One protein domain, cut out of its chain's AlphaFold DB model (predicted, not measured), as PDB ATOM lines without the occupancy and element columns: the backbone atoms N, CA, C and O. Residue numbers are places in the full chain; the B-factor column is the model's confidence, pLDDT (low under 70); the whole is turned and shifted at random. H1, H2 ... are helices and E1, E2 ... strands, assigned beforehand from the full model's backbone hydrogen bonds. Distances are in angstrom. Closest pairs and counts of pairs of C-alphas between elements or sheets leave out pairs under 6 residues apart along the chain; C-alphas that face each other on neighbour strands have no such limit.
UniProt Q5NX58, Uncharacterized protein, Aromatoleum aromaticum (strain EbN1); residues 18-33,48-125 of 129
ATOM      1  N   PRO A  18     185.228 197.130 183.711       58.16
ATOM      2  CA  PRO A  18     185.051 198.570 183.901       58.16
ATOM      3  C   PRO A  18     183.600 198.985 184.183       58.16
ATOM      4  O   PRO A  18     183.363 199.833 185.039       58.16
ATOM      5  N   VAL A  19     182.619 198.381 183.506       61.03
ATOM      6  CA  VAL A  19     181.196 198.716 183.694       61.03
ATOM      7  C   VAL A  19     180.694 198.274 185.070       61.03
ATOM      8  O   VAL A  19     180.010 199.042 185.746       61.03
ATOM      9  N   ILE A  20     181.070 197.076 185.524       60.94
ATOM     10  CA  ILE A  20     180.721 196.579 186.862       60.94
ATOM     11  C   ILE A  20     181.396 197.430 187.937       60.94
ATOM     12  O   ILE A  20     180.745 197.819 188.904       60.94
ATOM     13  N   MET A  21     182.669 197.783 187.755       62.97
ATOM     14  CA  MET A  21     183.381 198.658 188.682       62.97
ATOM     15  C   MET A  21     182.725 200.037 188.774       62.97
ATOM     16  O   MET A  21     182.432 200.491 189.877       62.97
ATOM     17  N   ALA A  22     182.415 200.678 187.644       60.00
ATOM     18  CA  ALA A  22     181.709 201.957 187.630       60.00
ATOM     19  C   ALA A  22     180.350 201.871 188.338       60.00
ATOM     20  O   ALA A  22     180.006 202.763 189.114       60.00
ATOM     21  N   ALA A  23     179.593 200.793 188.114       57.59
ATOM     22  CA  ALA A  23     178.296 200.574 188.747       57.59
ATOM     23  C   ALA A  23     178.411 200.369 190.266       57.59
ATOM     24  O   ALA A  23     177.659 200.982 191.022       57.59
ATOM     25  N   VAL A  24     179.371 199.560 190.725       60.56
ATOM     26  CA  VAL A  24     179.614 199.305 192.154       60.56
ATOM     27  C   VAL A  24     180.106 200.572 192.851       60.56
ATOM     28  O   VAL A  24     179.580 200.932 193.901       60.56
ATOM     29  N   LEU A  25     181.054 201.291 192.248       63.78
ATOM     30  CA  LEU A  25     181.569 202.541 192.797       63.78
ATOM     31  C   LEU A  25     180.486 203.615 192.869       63.78
ATOM     32  O   LEU A  25     180.310 204.234 193.916       63.78
ATOM     33  N   SER A  26     179.704 203.779 191.801       59.59
ATOM     34  CA  SER A  26     178.576 204.713 191.783       59.59
ATOM     35  C   SER A  26     177.527 204.341 192.831       59.59
ATOM     36  O   SER A  26     177.025 205.221 193.525       59.59
ATOM     37  N   ALA A  27     177.221 203.052 193.014       56.16
ATOM     38  CA  ALA A  27     176.275 202.593 194.030       56.16
ATOM     39  C   ALA A  27     176.764 202.876 195.462       56.16
ATOM     40  O   ALA A  27     175.989 203.375 196.276       56.16
ATOM     41  N   VAL A  28     178.047 202.633 195.762       58.69
ATOM     42  CA  VAL A  28     178.652 202.970 197.067       58.69
ATOM     43  C   VAL A  28     178.600 204.476 197.319       58.69
ATOM     44  O   VAL A  28     178.241 204.924 198.406       58.69
ATOM     45  N   LEU A  29     178.912 205.270 196.298       58.75
ATOM     46  CA  LEU A  29     178.910 206.725 196.380       58.75
ATOM     47  C   LEU A  29     177.510 207.312 196.564       58.75
ATOM     48  O   LEU A  29     177.332 208.236 197.353       58.75
ATOM     49  N   THR A  30     176.511 206.726 195.910       55.59
ATOM     50  CA  THR A  30     175.100 207.105 196.077       55.59
ATOM     51  C   THR A  30     174.558 206.662 197.444       55.59
ATOM     52  O   THR A  30     173.721 207.338 198.035       55.59
ATOM     53  N   ALA A  31     175.065 205.565 198.015       47.81
ATOM     54  CA  ALA A  31     174.738 205.170 199.387       47.81
ATOM     55  C   ALA A  31     175.344 206.122 200.441       47.81
ATOM     56  O   ALA A  31     174.791 206.255 201.531       47.81
ATOM     57  N   GLY A  32     176.432 206.829 200.108       45.62
ATOM     58  CA  GLY A  32     177.007 207.903 200.928       45.62
ATOM     59  C   GLY A  32     176.227 209.225 200.888       45.62
ATOM     60  O   GLY A  32     176.452 210.091 201.730       45.62
ATOM     61  N   THR A  33     175.287 209.395 199.950       49.84
ATOM     62  CA  THR A  33     174.452 210.602 199.844       49.84
ATOM     63  C   THR A  33     173.175 210.483 200.679       49.84
ATOM     64  O   THR A  33     172.077 210.348 200.146       49.84
ATOM     65  N   VAL A  48     176.315 224.155 209.479       62.62
ATOM     66  CA  VAL A  48     176.983 222.857 209.502       62.62
ATOM     67  C   VAL A  48     178.113 222.955 208.474       62.62
ATOM     68  O   VAL A  48     177.829 223.200 207.295       62.62
ATOM     69  N   PRO A  49     179.382 222.887 208.903       75.62
ATOM     70  CA  PRO A  49     180.489 223.074 207.992       75.62
ATOM     71  C   PRO A  49     180.475 221.910 207.004       75.62
ATOM     72  O   PRO A  49     180.265 220.758 207.380       75.62
ATOM     73  N   PHE A  50     180.636 222.207 205.720       82.50
ATOM     74  CA  PHE A  50     180.587 221.194 204.677       82.50
ATOM     75  C   PHE A  50     181.803 221.301 203.771       82.50
ATOM     76  O   PHE A  50     182.380 222.374 203.599       82.50
ATOM     77  N   VAL A  51     182.171 220.168 203.192       83.31
ATOM     78  CA  VAL A  51     183.203 220.046 202.169       83.31
ATOM     79  C   VAL A  51     182.605 219.364 200.951       83.31
ATOM     80  O   VAL A  51     181.660 218.585 201.057       83.31
ATOM     81  N   VAL A  52     183.131 219.687 199.780       86.81
ATOM     82  CA  VAL A  52     182.609 219.248 198.493       86.81
ATOM     83  C   VAL A  52     183.587 218.282 197.851       86.81
ATOM     84  O   VAL A  52     184.779 218.569 197.753       86.81
ATOM     85  N   ILE A  53     183.064 217.155 197.380       87.56
ATOM     86  CA  ILE A  53     183.828 216.120 196.689       87.56
ATOM     87  C   ILE A  53     183.202 215.804 195.327       87.56
ATOM     88  O   ILE A  53     181.989 215.623 195.201       87.56
ATOM     89  N   ASP A  54     184.026 215.750 194.287       88.06
ATOM     90  CA  ASP A  54     183.658 215.292 192.949       88.06
ATOM     91  C   ASP A  54     184.017 213.813 192.816       88.06
ATOM     92  O   ASP A  54     185.091 213.414 192.360       88.06
ATOM     93  N   SER A  55     183.098 212.972 193.265       81.50
ATOM     94  CA  SER A  55     183.313 211.535 193.270       81.50
ATOM     95  C   SER A  55     183.364 210.941 191.869       81.50
ATOM     96  O   SER A  55     184.028 209.927 191.666       81.50
ATOM     97  N   GLY A  56     182.724 211.581 190.886       82.75
ATOM     98  CA  GLY A  56     182.823 211.184 189.481       82.75
ATOM     99  C   GLY A  56     184.261 211.271 188.969       82.75
ATOM    100  O   GLY A  56     184.739 210.341 188.312       82.75
ATOM    101  N   LYS A  57     184.989 212.335 189.336       87.25
ATOM    102  CA  LYS A  57     186.422 212.462 189.029       87.25
ATOM    103  C   LYS A  57     187.263 211.381 189.702       87.25
ATOM    104  O   LYS A  57     188.096 210.774 189.036       87.25
ATOM    105  N   LEU A  58     187.015 211.095 190.980       86.12
ATOM    106  CA  LEU A  58     187.755 210.065 191.725       86.12
ATOM    107  C   LEU A  58     187.544 208.663 191.142       86.12
ATOM    108  O   LEU A  58     188.501 207.910 190.970       86.12
ATOM    109  N   VAL A  59     186.301 208.329 190.789       83.75
ATOM    110  CA  VAL A  59     185.968 207.061 190.125       83.75
ATOM    111  C   VAL A  59     186.650 206.970 188.765       83.75
ATOM    112  O   VAL A  59     187.266 205.953 188.462       83.75
ATOM    113  N   THR A  60     186.603 208.039 187.966       84.19
ATOM    114  CA  THR A  60     187.252 208.071 186.645       84.19
ATOM    115  C   THR A  60     188.765 207.876 186.759       84.19
ATOM    116  O   THR A  60     189.331 207.050 186.044       84.19
ATOM    117  N   ALA A  61     189.415 208.564 187.702       86.06
ATOM    118  CA  ALA A  61     190.845 208.418 187.962       86.06
ATOM    119  C   ALA A  61     191.212 206.997 188.421       86.06
ATOM    120  O   ALA A  61     192.173 206.413 187.920       86.06
ATOM    121  N   SER A  62     190.406 206.399 189.306       83.62
ATOM    122  CA  SER A  62     190.581 205.004 189.731       83.62
ATOM    123  C   SER A  62     190.444 204.029 188.560       83.62
ATOM    124  O   SER A  62     191.274 203.141 188.388       83.62
ATOM    125  N   MET A  63     189.445 204.217 187.695       78.12
ATOM    126  CA  MET A  63     189.275 203.376 186.508       78.12
ATOM    127  C   MET A  63     190.444 203.517 185.530       78.12
ATOM    128  O   MET A  63     190.884 202.514 184.967       78.12
ATOM    129  N   ASN A  64     190.973 204.728 185.340       82.44
ATOM    130  CA  ASN A  64     192.128 204.964 184.476       82.44
ATOM    131  C   ASN A  64     193.397 204.267 184.997       82.44
ATOM    132  O   ASN A  64     194.080 203.616 184.204       82.44
ATOM    133  N   ASP A  65     193.670 204.325 186.305       81.19
ATOM    134  CA  ASP A  65     194.789 203.601 186.933       81.19
ATOM    135  C   ASP A  65     194.668 202.075 186.744       81.19
ATOM    136  O   ASP A  65     195.649 201.372 186.482       81.19
ATOM    137  N   LEU A  66     193.446 201.547 186.819       76.94
ATOM    138  CA  LEU A  66     193.196 200.110 186.717       76.94
ATOM    139  C   LEU A  66     193.108 199.599 185.275       76.94
ATOM    140  O   LEU A  66     193.426 198.437 185.022       76.94
ATOM    141  N   ARG A  67     192.745 200.451 184.310       71.25
ATOM    142  CA  ARG A  67     192.700 200.100 182.880       71.25
ATOM    143  C   ARG A  67     194.060 199.620 182.363       71.25
ATOM    144  O   ARG A  67     194.104 198.766 181.484       71.25
ATOM    145  N   GLY A  68     195.163 200.108 182.936       64.56
ATOM    146  CA  GLY A  68     196.517 199.646 182.610       64.56
ATOM    147  C   GLY A  68     196.877 198.253 183.150       64.56
ATOM    148  O   GLY A  68     197.914 197.715 182.773       64.56
ATOM    149  N   LYS A  69     196.048 197.664 184.026       69.38
ATOM    150  CA  LYS A  69     196.383 196.456 184.804       69.38
ATOM    151  C   LYS A  69     195.716 195.169 184.303       69.38
ATOM    152  O   LYS A  69     196.012 194.111 184.842       69.38
ATOM    153  N   GLY A  70     194.855 195.238 183.280       65.75
ATOM    154  CA  GLY A  70     194.269 194.050 182.636       65.75
ATOM    155  C   GLY A  70     193.482 193.145 183.593       65.75
ATOM    156  O   GLY A  70     193.723 191.943 183.636       65.75
ATOM    157  N   LEU A  71     192.584 193.728 184.392       70.75
ATOM    158  CA  LEU A  71     191.840 193.005 185.427       70.75
ATOM    159  C   LEU A  71     190.726 192.119 184.847       70.75
ATOM    160  O   LEU A  71     189.982 192.548 183.963       70.75
ATOM    161  N   ASP A  72     190.565 190.921 185.413       77.44
ATOM    162  CA  ASP A  72     189.355 190.111 185.247       77.44
ATOM    163  C   ASP A  72     188.187 190.640 186.112       77.44
ATOM    164  O   ASP A  72     188.333 191.588 186.888       77.44
ATOM    165  N   GLU A  73     186.995 190.053 185.963       70.56
ATOM    166  CA  GLU A  73     185.776 190.502 186.656       70.56
ATOM    167  C   GLU A  73     185.881 190.408 188.188       70.56
ATOM    168  O   GLU A  73     185.413 191.303 188.900       70.56
ATOM    169  N   SER A  74     186.534 189.362 188.705       75.62
ATOM    170  CA  SER A  74     186.730 189.183 190.146       75.62
ATOM    171  C   SER A  74     187.682 190.244 190.691       75.62
ATOM    172  O   SER A  74     187.380 190.916 191.677       75.62
ATOM    173  N   ALA A  75     188.804 190.454 190.007       75.50
ATOM    174  CA  ALA A  75     189.804 191.436 190.386       75.50
ATOM    175  C   ALA A  75     189.270 192.874 190.280       75.50
ATOM    176  O   ALA A  75     189.610 193.717 191.113       75.50
ATOM    177  N   ALA A  76     188.396 193.158 189.307       73.75
ATOM    178  CA  ALA A  76     187.707 194.442 189.187       73.75
ATOM    179  C   ALA A  76     186.750 194.693 190.364       73.75
ATOM    180  O   ALA A  76     186.725 195.793 190.919       73.75
ATOM    181  N   ARG A  77     186.002 193.669 190.797       75.00
ATOM    182  CA  ARG A  77     185.122 193.764 191.968       75.00
ATOM    183  C   ARG A  77     185.913 194.016 193.252       75.00
ATOM    184  O   ARG A  77     185.557 194.915 194.013       75.00
ATOM    185  N   ASP A  78     187.000 193.284 193.466       81.31
ATOM    186  CA  ASP A  78     187.859 193.464 194.642       81.31
ATOM    187  C   ASP A  78     188.571 194.824 194.634       81.31
ATOM    188  O   ASP A  78     188.788 195.434 195.682       81.31
ATOM    189  N   ALA A  79     188.937 195.335 193.455       80.75
ATOM    190  CA  ALA A  79     189.457 196.691 193.311       80.75
ATOM    191  C   ALA A  79     188.397 197.749 193.661       80.75
ATOM    192  O   ALA A  79     188.711 198.702 194.371       80.75
ATOM    193  N   ALA A  80     187.144 197.557 193.238       78.19
ATOM    194  CA  ALA A  80     186.040 198.456 193.568       78.19
ATOM    195  C   ALA A  80     185.750 198.501 195.077       78.19
ATOM    196  O   ALA A  80     185.585 199.583 195.636       78.19
ATOM    197  N   ILE A  81     185.732 197.342 195.746       82.44
ATOM    198  CA  ILE A  81     185.532 197.255 197.203       82.44
ATOM    199  C   ILE A  81     186.676 197.958 197.942       82.44
ATOM    200  O   ILE A  81     186.427 198.781 198.819       82.44
ATOM    201  N   ARG A  82     187.931 197.700 197.550       85.12
ATOM    202  CA  ARG A  82     189.090 198.362 198.168       85.12
ATOM    203  C   ARG A  82     189.059 199.874 197.988       85.12
ATOM    204  O   ARG A  82     189.287 200.593 198.954       85.12
ATOM    205  N   PHE A  83     188.742 200.355 196.789       85.38
ATOM    206  CA  PHE A  83     188.601 201.789 196.549       85.38
ATOM    207  C   PHE A  83     187.489 202.395 197.416       85.38
ATOM    208  O   PHE A  83     187.684 203.457 197.997       85.38
ATOM    209  N   ALA A  84     186.340 201.722 197.540       82.38
ATOM    210  CA  ALA A  84     185.239 202.174 198.388       82.38
ATOM    211  C   ALA A  84     185.666 202.335 199.858       82.38
ATOM    212  O   ALA A  84     185.381 203.366 200.470       82.38
ATOM    213  N   ASP A  85     186.389 201.357 200.405       84.44
ATOM    214  CA  ASP A  85     186.902 201.410 201.778       84.44
ATOM    215  C   ASP A  85     187.957 202.507 201.967       84.44
ATOM    216  O   ASP A  85     187.946 203.227 202.972       84.44
ATOM    217  N   GLN A  86     188.852 202.682 200.991       86.88
ATOM    218  CA  GLN A  86     189.858 203.743 201.020       86.88
ATOM    219  C   GLN A  86     189.210 205.128 200.942       86.88
ATOM    220  O   GLN A  86     189.548 206.008 201.729       86.88
ATOM    221  N   LEU A  87     188.228 205.312 200.057       85.50
ATOM    222  CA  LEU A  87     187.481 206.558 199.925       85.50
ATOM    223  C   LEU A  87     186.687 206.879 201.195       85.50
ATOM    224  O   LEU A  87     186.698 208.020 201.660       85.50
ATOM    225  N   LYS A  88     186.023 205.879 201.786       84.31
ATOM    226  CA  LYS A  88     185.366 206.018 203.090       84.31
ATOM    227  C   LYS A  88     186.365 206.484 204.144       84.31
ATOM    228  O   LYS A  88     186.086 207.436 204.854       84.31
ATOM    229  N   THR A  89     187.538 205.863 204.218       85.81
ATOM    230  CA  THR A  89     188.583 206.232 205.187       85.81
ATOM    231  C   THR A  89     189.084 207.664 204.968       85.81
ATOM    232  O   THR A  89     189.127 208.446 205.916       85.81
ATOM    233  N   ALA A  90     189.374 208.041 203.720       86.00
ATOM    234  CA  ALA A  90     189.837 209.384 203.360       86.00
ATOM    235  C   ALA A  90     188.788 210.469 203.663       86.00
ATOM    236  O   ALA A  90     189.118 211.588 204.054       86.00
ATOM    237  N   THR A  91     187.501 210.142 203.518       83.38
ATOM    238  CA  THR A  91     186.399 211.066 203.829       83.38
ATOM    239  C   THR A  91     186.021 211.075 205.313       83.38
ATOM    240  O   THR A  91     185.561 212.103 205.812       83.38
ATOM    241  N   GLN A  92     186.283 209.990 206.048       83.94
ATOM    242  CA  GLN A  92     185.936 209.842 207.463       83.94
ATOM    243  C   GLN A  92     186.570 210.927 208.334       83.94
ATOM    244  O   GLN A  92     185.898 211.462 209.206       83.94
ATOM    245  N   ARG A  93     187.815 211.338 208.056       79.88
ATOM    246  CA  ARG A  93     188.482 212.403 208.829       79.88
ATOM    247  C   ARG A  93     187.709 213.725 208.828       79.88
ATOM    248  O   ARG A  93     187.773 214.477 209.793       79.88
ATOM    249  N   TYR A  94     186.995 214.018 207.740       83.00
ATOM    250  CA  TYR A  94     186.181 215.225 207.625       83.00
ATOM    251  C   TYR A  94     184.907 215.076 208.452       83.00
ATOM    252  O   TYR A  94     184.551 215.995 209.183       83.00
ATOM    253  N   VAL A  95     184.281 213.898 208.406       82.25
ATOM    254  CA  VAL A  95     183.123 213.560 209.244       82.25
ATOM    255  C   VAL A  95     183.481 213.630 210.730       82.25
ATOM    256  O   VAL A  95     182.766 214.268 211.500       82.25
ATOM    257  N   ASP A  96     184.619 213.061 211.128       80.19
ATOM    258  CA  ASP A  96     185.119 213.081 212.509       80.19
ATOM    259  C   ASP A  96     185.462 214.504 212.978       80.19
ATOM    260  O   ASP A  96     185.281 214.842 214.147       80.19
ATOM    261  N   ALA A  97     185.907 215.366 212.058       80.56
ATOM    262  CA  ALA A  97     186.120 216.791 212.299       80.56
ATOM    263  C   ALA A  97     184.816 217.621 212.294       80.56
ATOM    264  O   ALA A  97     184.865 218.843 212.436       80.56
ATOM    265  N   GLY A  98     183.651 216.980 212.144       76.25
ATOM    266  CA  GLY A  98     182.334 217.618 212.186       76.25
ATOM    267  C   GLY A  98     181.855 218.199 210.853       76.25
ATOM    268  O   GLY A  98     180.866 218.933 210.843       76.25
ATOM    269  N   TYR A  99     182.526 217.891 209.739       80.75
ATOM    270  CA  TYR A  99     182.118 218.321 208.404       80.75
ATOM    271  C   TYR A  99     181.150 217.337 207.752       80.75
ATOM    272  O   TYR A  99     181.315 216.120 207.823       80.75
ATOM    273  N   VAL A 100     180.191 217.872 207.003       83.12
ATOM    274  CA  VAL A 100     179.390 217.080 206.066       83.12
ATOM    275  C   VAL A 100     180.109 217.021 204.722       83.12
ATOM    276  O   VAL A 100     180.433 218.054 204.136       83.12
ATOM    277  N   VAL A 101     180.349 215.812 204.216       82.69
ATOM    278  CA  VAL A 101     180.921 215.605 202.881       82.69
ATOM    279  C   VAL A 101     179.782 215.549 201.867       82.69
ATOM    280  O   VAL A 101     178.917 214.680 201.942       82.69
ATOM    281  N   VAL A 102     179.769 216.486 200.923       82.94
ATOM    282  CA  VAL A 102     178.689 216.654 199.945       82.94
ATOM    283  C   VAL A 102     179.216 216.406 198.541       82.94
ATOM    284  O   VAL A 102     180.289 216.882 198.174       82.94
ATOM    285  N   HIS A 103     178.446 215.696 197.719       81.69
ATOM    286  CA  HIS A 103     178.812 215.524 196.319       81.69
ATOM    287  C   HIS A 103     178.699 216.846 195.549       81.69
ATOM    288  O   HIS A 103     177.735 217.593 195.730       81.69
ATOM    289  N   ARG A 104     179.633 217.104 194.628       80.25
ATOM    290  CA  ARG A 104     179.685 218.332 193.817       80.25
ATOM    291  C   ARG A 104     178.364 218.664 193.124       80.25
ATOM    292  O   ARG A 104     177.974 219.823 193.085       80.25
ATOM    293  N   THR A 105     177.655 217.664 192.601       75.62
ATOM    294  CA  THR A 105     176.379 217.879 191.889       75.62
ATOM    295  C   THR A 105     175.213 218.259 192.802       75.62
ATOM    296  O   THR A 105     174.196 218.733 192.308       75.62
ATOM    297  N   ALA A 106     175.341 218.070 194.118       70.25
ATOM    298  CA  ALA A 106     174.319 218.449 195.089       70.25
ATOM    299  C   ALA A 106     174.442 219.917 195.545       70.25
ATOM    300  O   ALA A 106     173.593 220.393 196.296       70.25
ATOM    301  N   VAL A 107     175.473 220.645 195.094       71.38
ATOM    302  CA  VAL A 107     175.749 222.029 195.501       71.38
ATOM    303  C   VAL A 107     175.885 222.921 194.262       71.38
ATOM    304  O   VAL A 107     176.750 222.706 193.420       71.38
ATOM    305  N   LEU A 108     175.044 223.955 194.150       68.12
ATOM    306  CA  LEU A 108     174.995 224.855 192.980       68.12
ATOM    307  C   LEU A 108     176.109 225.921 192.953       68.12
ATOM    308  O   LEU A 108     176.223 226.678 191.990       68.12
ATOM    309  N   GLY A 109     176.943 225.980 193.991       71.06
ATOM    310  CA  GLY A 109     178.096 226.871 194.089       71.06
ATOM    311  C   GLY A 109     178.769 226.752 195.454       71.06
ATOM    312  O   GLY A 109     178.095 226.730 196.481       71.06
ATOM    313  N   TYR A 110     180.096 226.656 195.470       75.19
ATOM    314  CA  TYR A 110     180.903 226.548 196.684       75.19
ATOM    315  C   TYR A 110     182.210 227.324 196.512       75.19
ATOM    316  O   TYR A 110     182.695 227.512 195.395       75.19
ATOM    317  N   ALA A 111     182.785 227.794 197.620       77.19
ATOM    318  CA  ALA A 111     184.112 228.394 197.585       77.19
ATOM    319  C   ALA A 111     185.154 227.307 197.248       77.19
ATOM    320  O   ALA A 111     185.078 226.233 197.843       77.19
ATOM    321  N   PRO A 112     186.157 227.563 196.382       79.31
ATOM    322  CA  PRO A 112     187.151 226.554 195.983       79.31
ATOM    323  C   PRO A 112     187.886 225.884 197.151       79.31
ATOM    324  O   PRO A 112     188.328 224.753 197.040       79.31
ATOM    325  N   GLN A 113     187.976 226.570 198.289       83.00
ATOM    326  CA  GLN A 113     188.594 226.095 199.530       83.00
ATOM    327  C   GLN A 113     187.837 224.924 200.180       83.00
ATOM    328  O   GLN A 113     188.406 224.195 200.983       83.00
ATOM    329  N   LEU A 114     186.541 224.787 199.881       84.00
ATOM    330  CA  LEU A 114     185.692 223.701 200.376       84.00
ATOM    331  C   LEU A 114     185.806 222.451 199.499       84.00
ATOM    332  O   LEU A 114     185.272 221.410 199.861       84.00
ATOM    333  N   GLU A 115     186.463 222.555 198.345       87.00
ATOM    334  CA  GLU A 115     186.727 221.445 197.439       87.00
ATOM    335  C   GLU A 115     187.843 220.571 198.011       87.00
ATOM    336  O   GLU A 115     188.946 221.051 198.268       87.00
ATOM    337  N   ILE A 116     187.545 219.295 198.238       88.69
ATOM    338  CA  ILE A 116     188.504 218.334 198.793       88.69
ATOM    339  C   ILE A 116     188.856 217.220 197.809       88.69
ATOM    340  O   ILE A 116     189.535 216.273 198.193       88.69
ATOM    341  N   THR A 117     188.410 217.287 196.553       91.19
ATOM    342  CA  THR A 117     188.599 216.193 195.589       91.19
ATOM    343  C   THR A 117     190.073 215.955 195.324       91.19
ATOM    344  O   THR A 117     190.495 214.806 195.357       91.19
ATOM    345  N   GLN A 118     190.867 217.013 195.118       91.38
ATOM    346  CA  GLN A 118     192.311 216.852 194.919       91.38
ATOM    347  C   GLN A 118     192.985 216.279 196.171       91.38
ATOM    348  O   GLN A 118     193.768 215.346 196.067       91.38
ATOM    349  N   LEU A 119     192.617 216.769 197.362       90.25
ATOM    350  CA  LEU A 119     193.170 216.284 198.633       90.25
ATOM    351  C   LEU A 119     192.872 214.800 198.868       90.25
ATOM    352  O   LEU A 119     193.728 214.063 199.351       90.25
ATOM    353  N   VAL A 120     191.654 214.364 198.542       89.25
ATOM    354  CA  VAL A 120     191.261 212.955 198.627       89.25
ATOM    355  C   VAL A 120     191.945 212.140 197.529       89.25
ATOM    356  O   VAL A 120     192.389 211.032 197.798       89.25
ATOM    357  N   ALA A 121     192.089 212.666 196.312       90.25
ATOM    358  CA  ALA A 121     192.796 211.980 195.233       90.25
ATOM    359  C   ALA A 121     194.270 211.732 195.570       90.25
ATOM    360  O   ALA A 121     194.735 210.607 195.408       90.25
ATOM    361  N   ASP A 122     194.967 212.739 196.099       91.25
ATOM    362  CA  ASP A 122     196.372 212.635 196.502       91.25
ATOM    363  C   ASP A 122     196.559 211.557 197.585       91.25
ATOM    364  O   ASP A 122     197.484 210.748 197.516       91.25
ATOM    365  N   GLU A 123     195.644 211.489 198.555       88.75
ATOM    366  CA  GLU A 123     195.645 210.461 199.606       88.75
ATOM    367  C   GLU A 123     195.364 209.052 199.067       88.75
ATOM    368  O   GLU A 123     195.943 208.075 199.540       88.75
ATOM    369  N   LEU A 124     194.509 208.947 198.048       87.56
ATOM    370  CA  LEU A 124     194.231 207.696 197.344       87.56
ATOM    371  C   LEU A 124     195.319 207.331 196.315       87.56
ATOM    372  O   LEU A 124     195.235 206.269 195.699       87.56
ATOM    373  N   GLY A 125     196.332 208.184 196.120       89.00
ATOM    374  CA  GLY A 125     197.376 207.996 195.110       89.00
ATOM    375  C   GLY A 125     196.855 208.078 193.671       89.00
ATOM    376  O   GLY A 125     197.401 207.428 192.779       89.00
TER     377      GLY A 125
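This is residues 18 to 33 and 48 to 125 of the 129 residues of an uncharacterized protein of Aromatoleum aromaticum (strain EbN1) (UniProt Q5NX58). Look for a three-helix up-and-down bundle, H1, H2 and H3, each running against the one before, with a small parallel sheet, E1 and E2, at one end and short H4 packed on H2 and H3. The 94 printed residues, mostly helix, run H1, E1, H2, H3, E2, H4. They are compact, radius of gyration of the C-alphas 13.6 A, spanning 42 by 23 by 22 A.

H1, residues 18 to 31, touches H2, residues 55 to 67; the closest C-alphas, Leu 25 and Val 59, are 6.8 A apart. H4, residues 117 to 123, touches H3, residues 73 to 96; the closest C-alphas, Val 120 and Ala 90, are 6.1 A apart. E1, residues 50 to 53, is parallel to E2, residues 100 to 103, with N 51 and O 100 at 2.9 A. O i to N i+4 pairs are within hydrogen-bond range throughout H1, H2 and H4, and 18 of 20 in H3.

Find C-alpha 18 at (185.051, 198.570, 183.901); H1 runs 19.7 A. H3 runs 34.3 A. H4 ends at (195.645, 210.461, 199.606).

Residues 34 to 47 are cut out, a 15.8 A gap between C-alphas 33 and 48. The link E2 to H4 is long. The model's confidence is low, with pLDDT under 70, at 21 printed residues, among them residues 18 to 33.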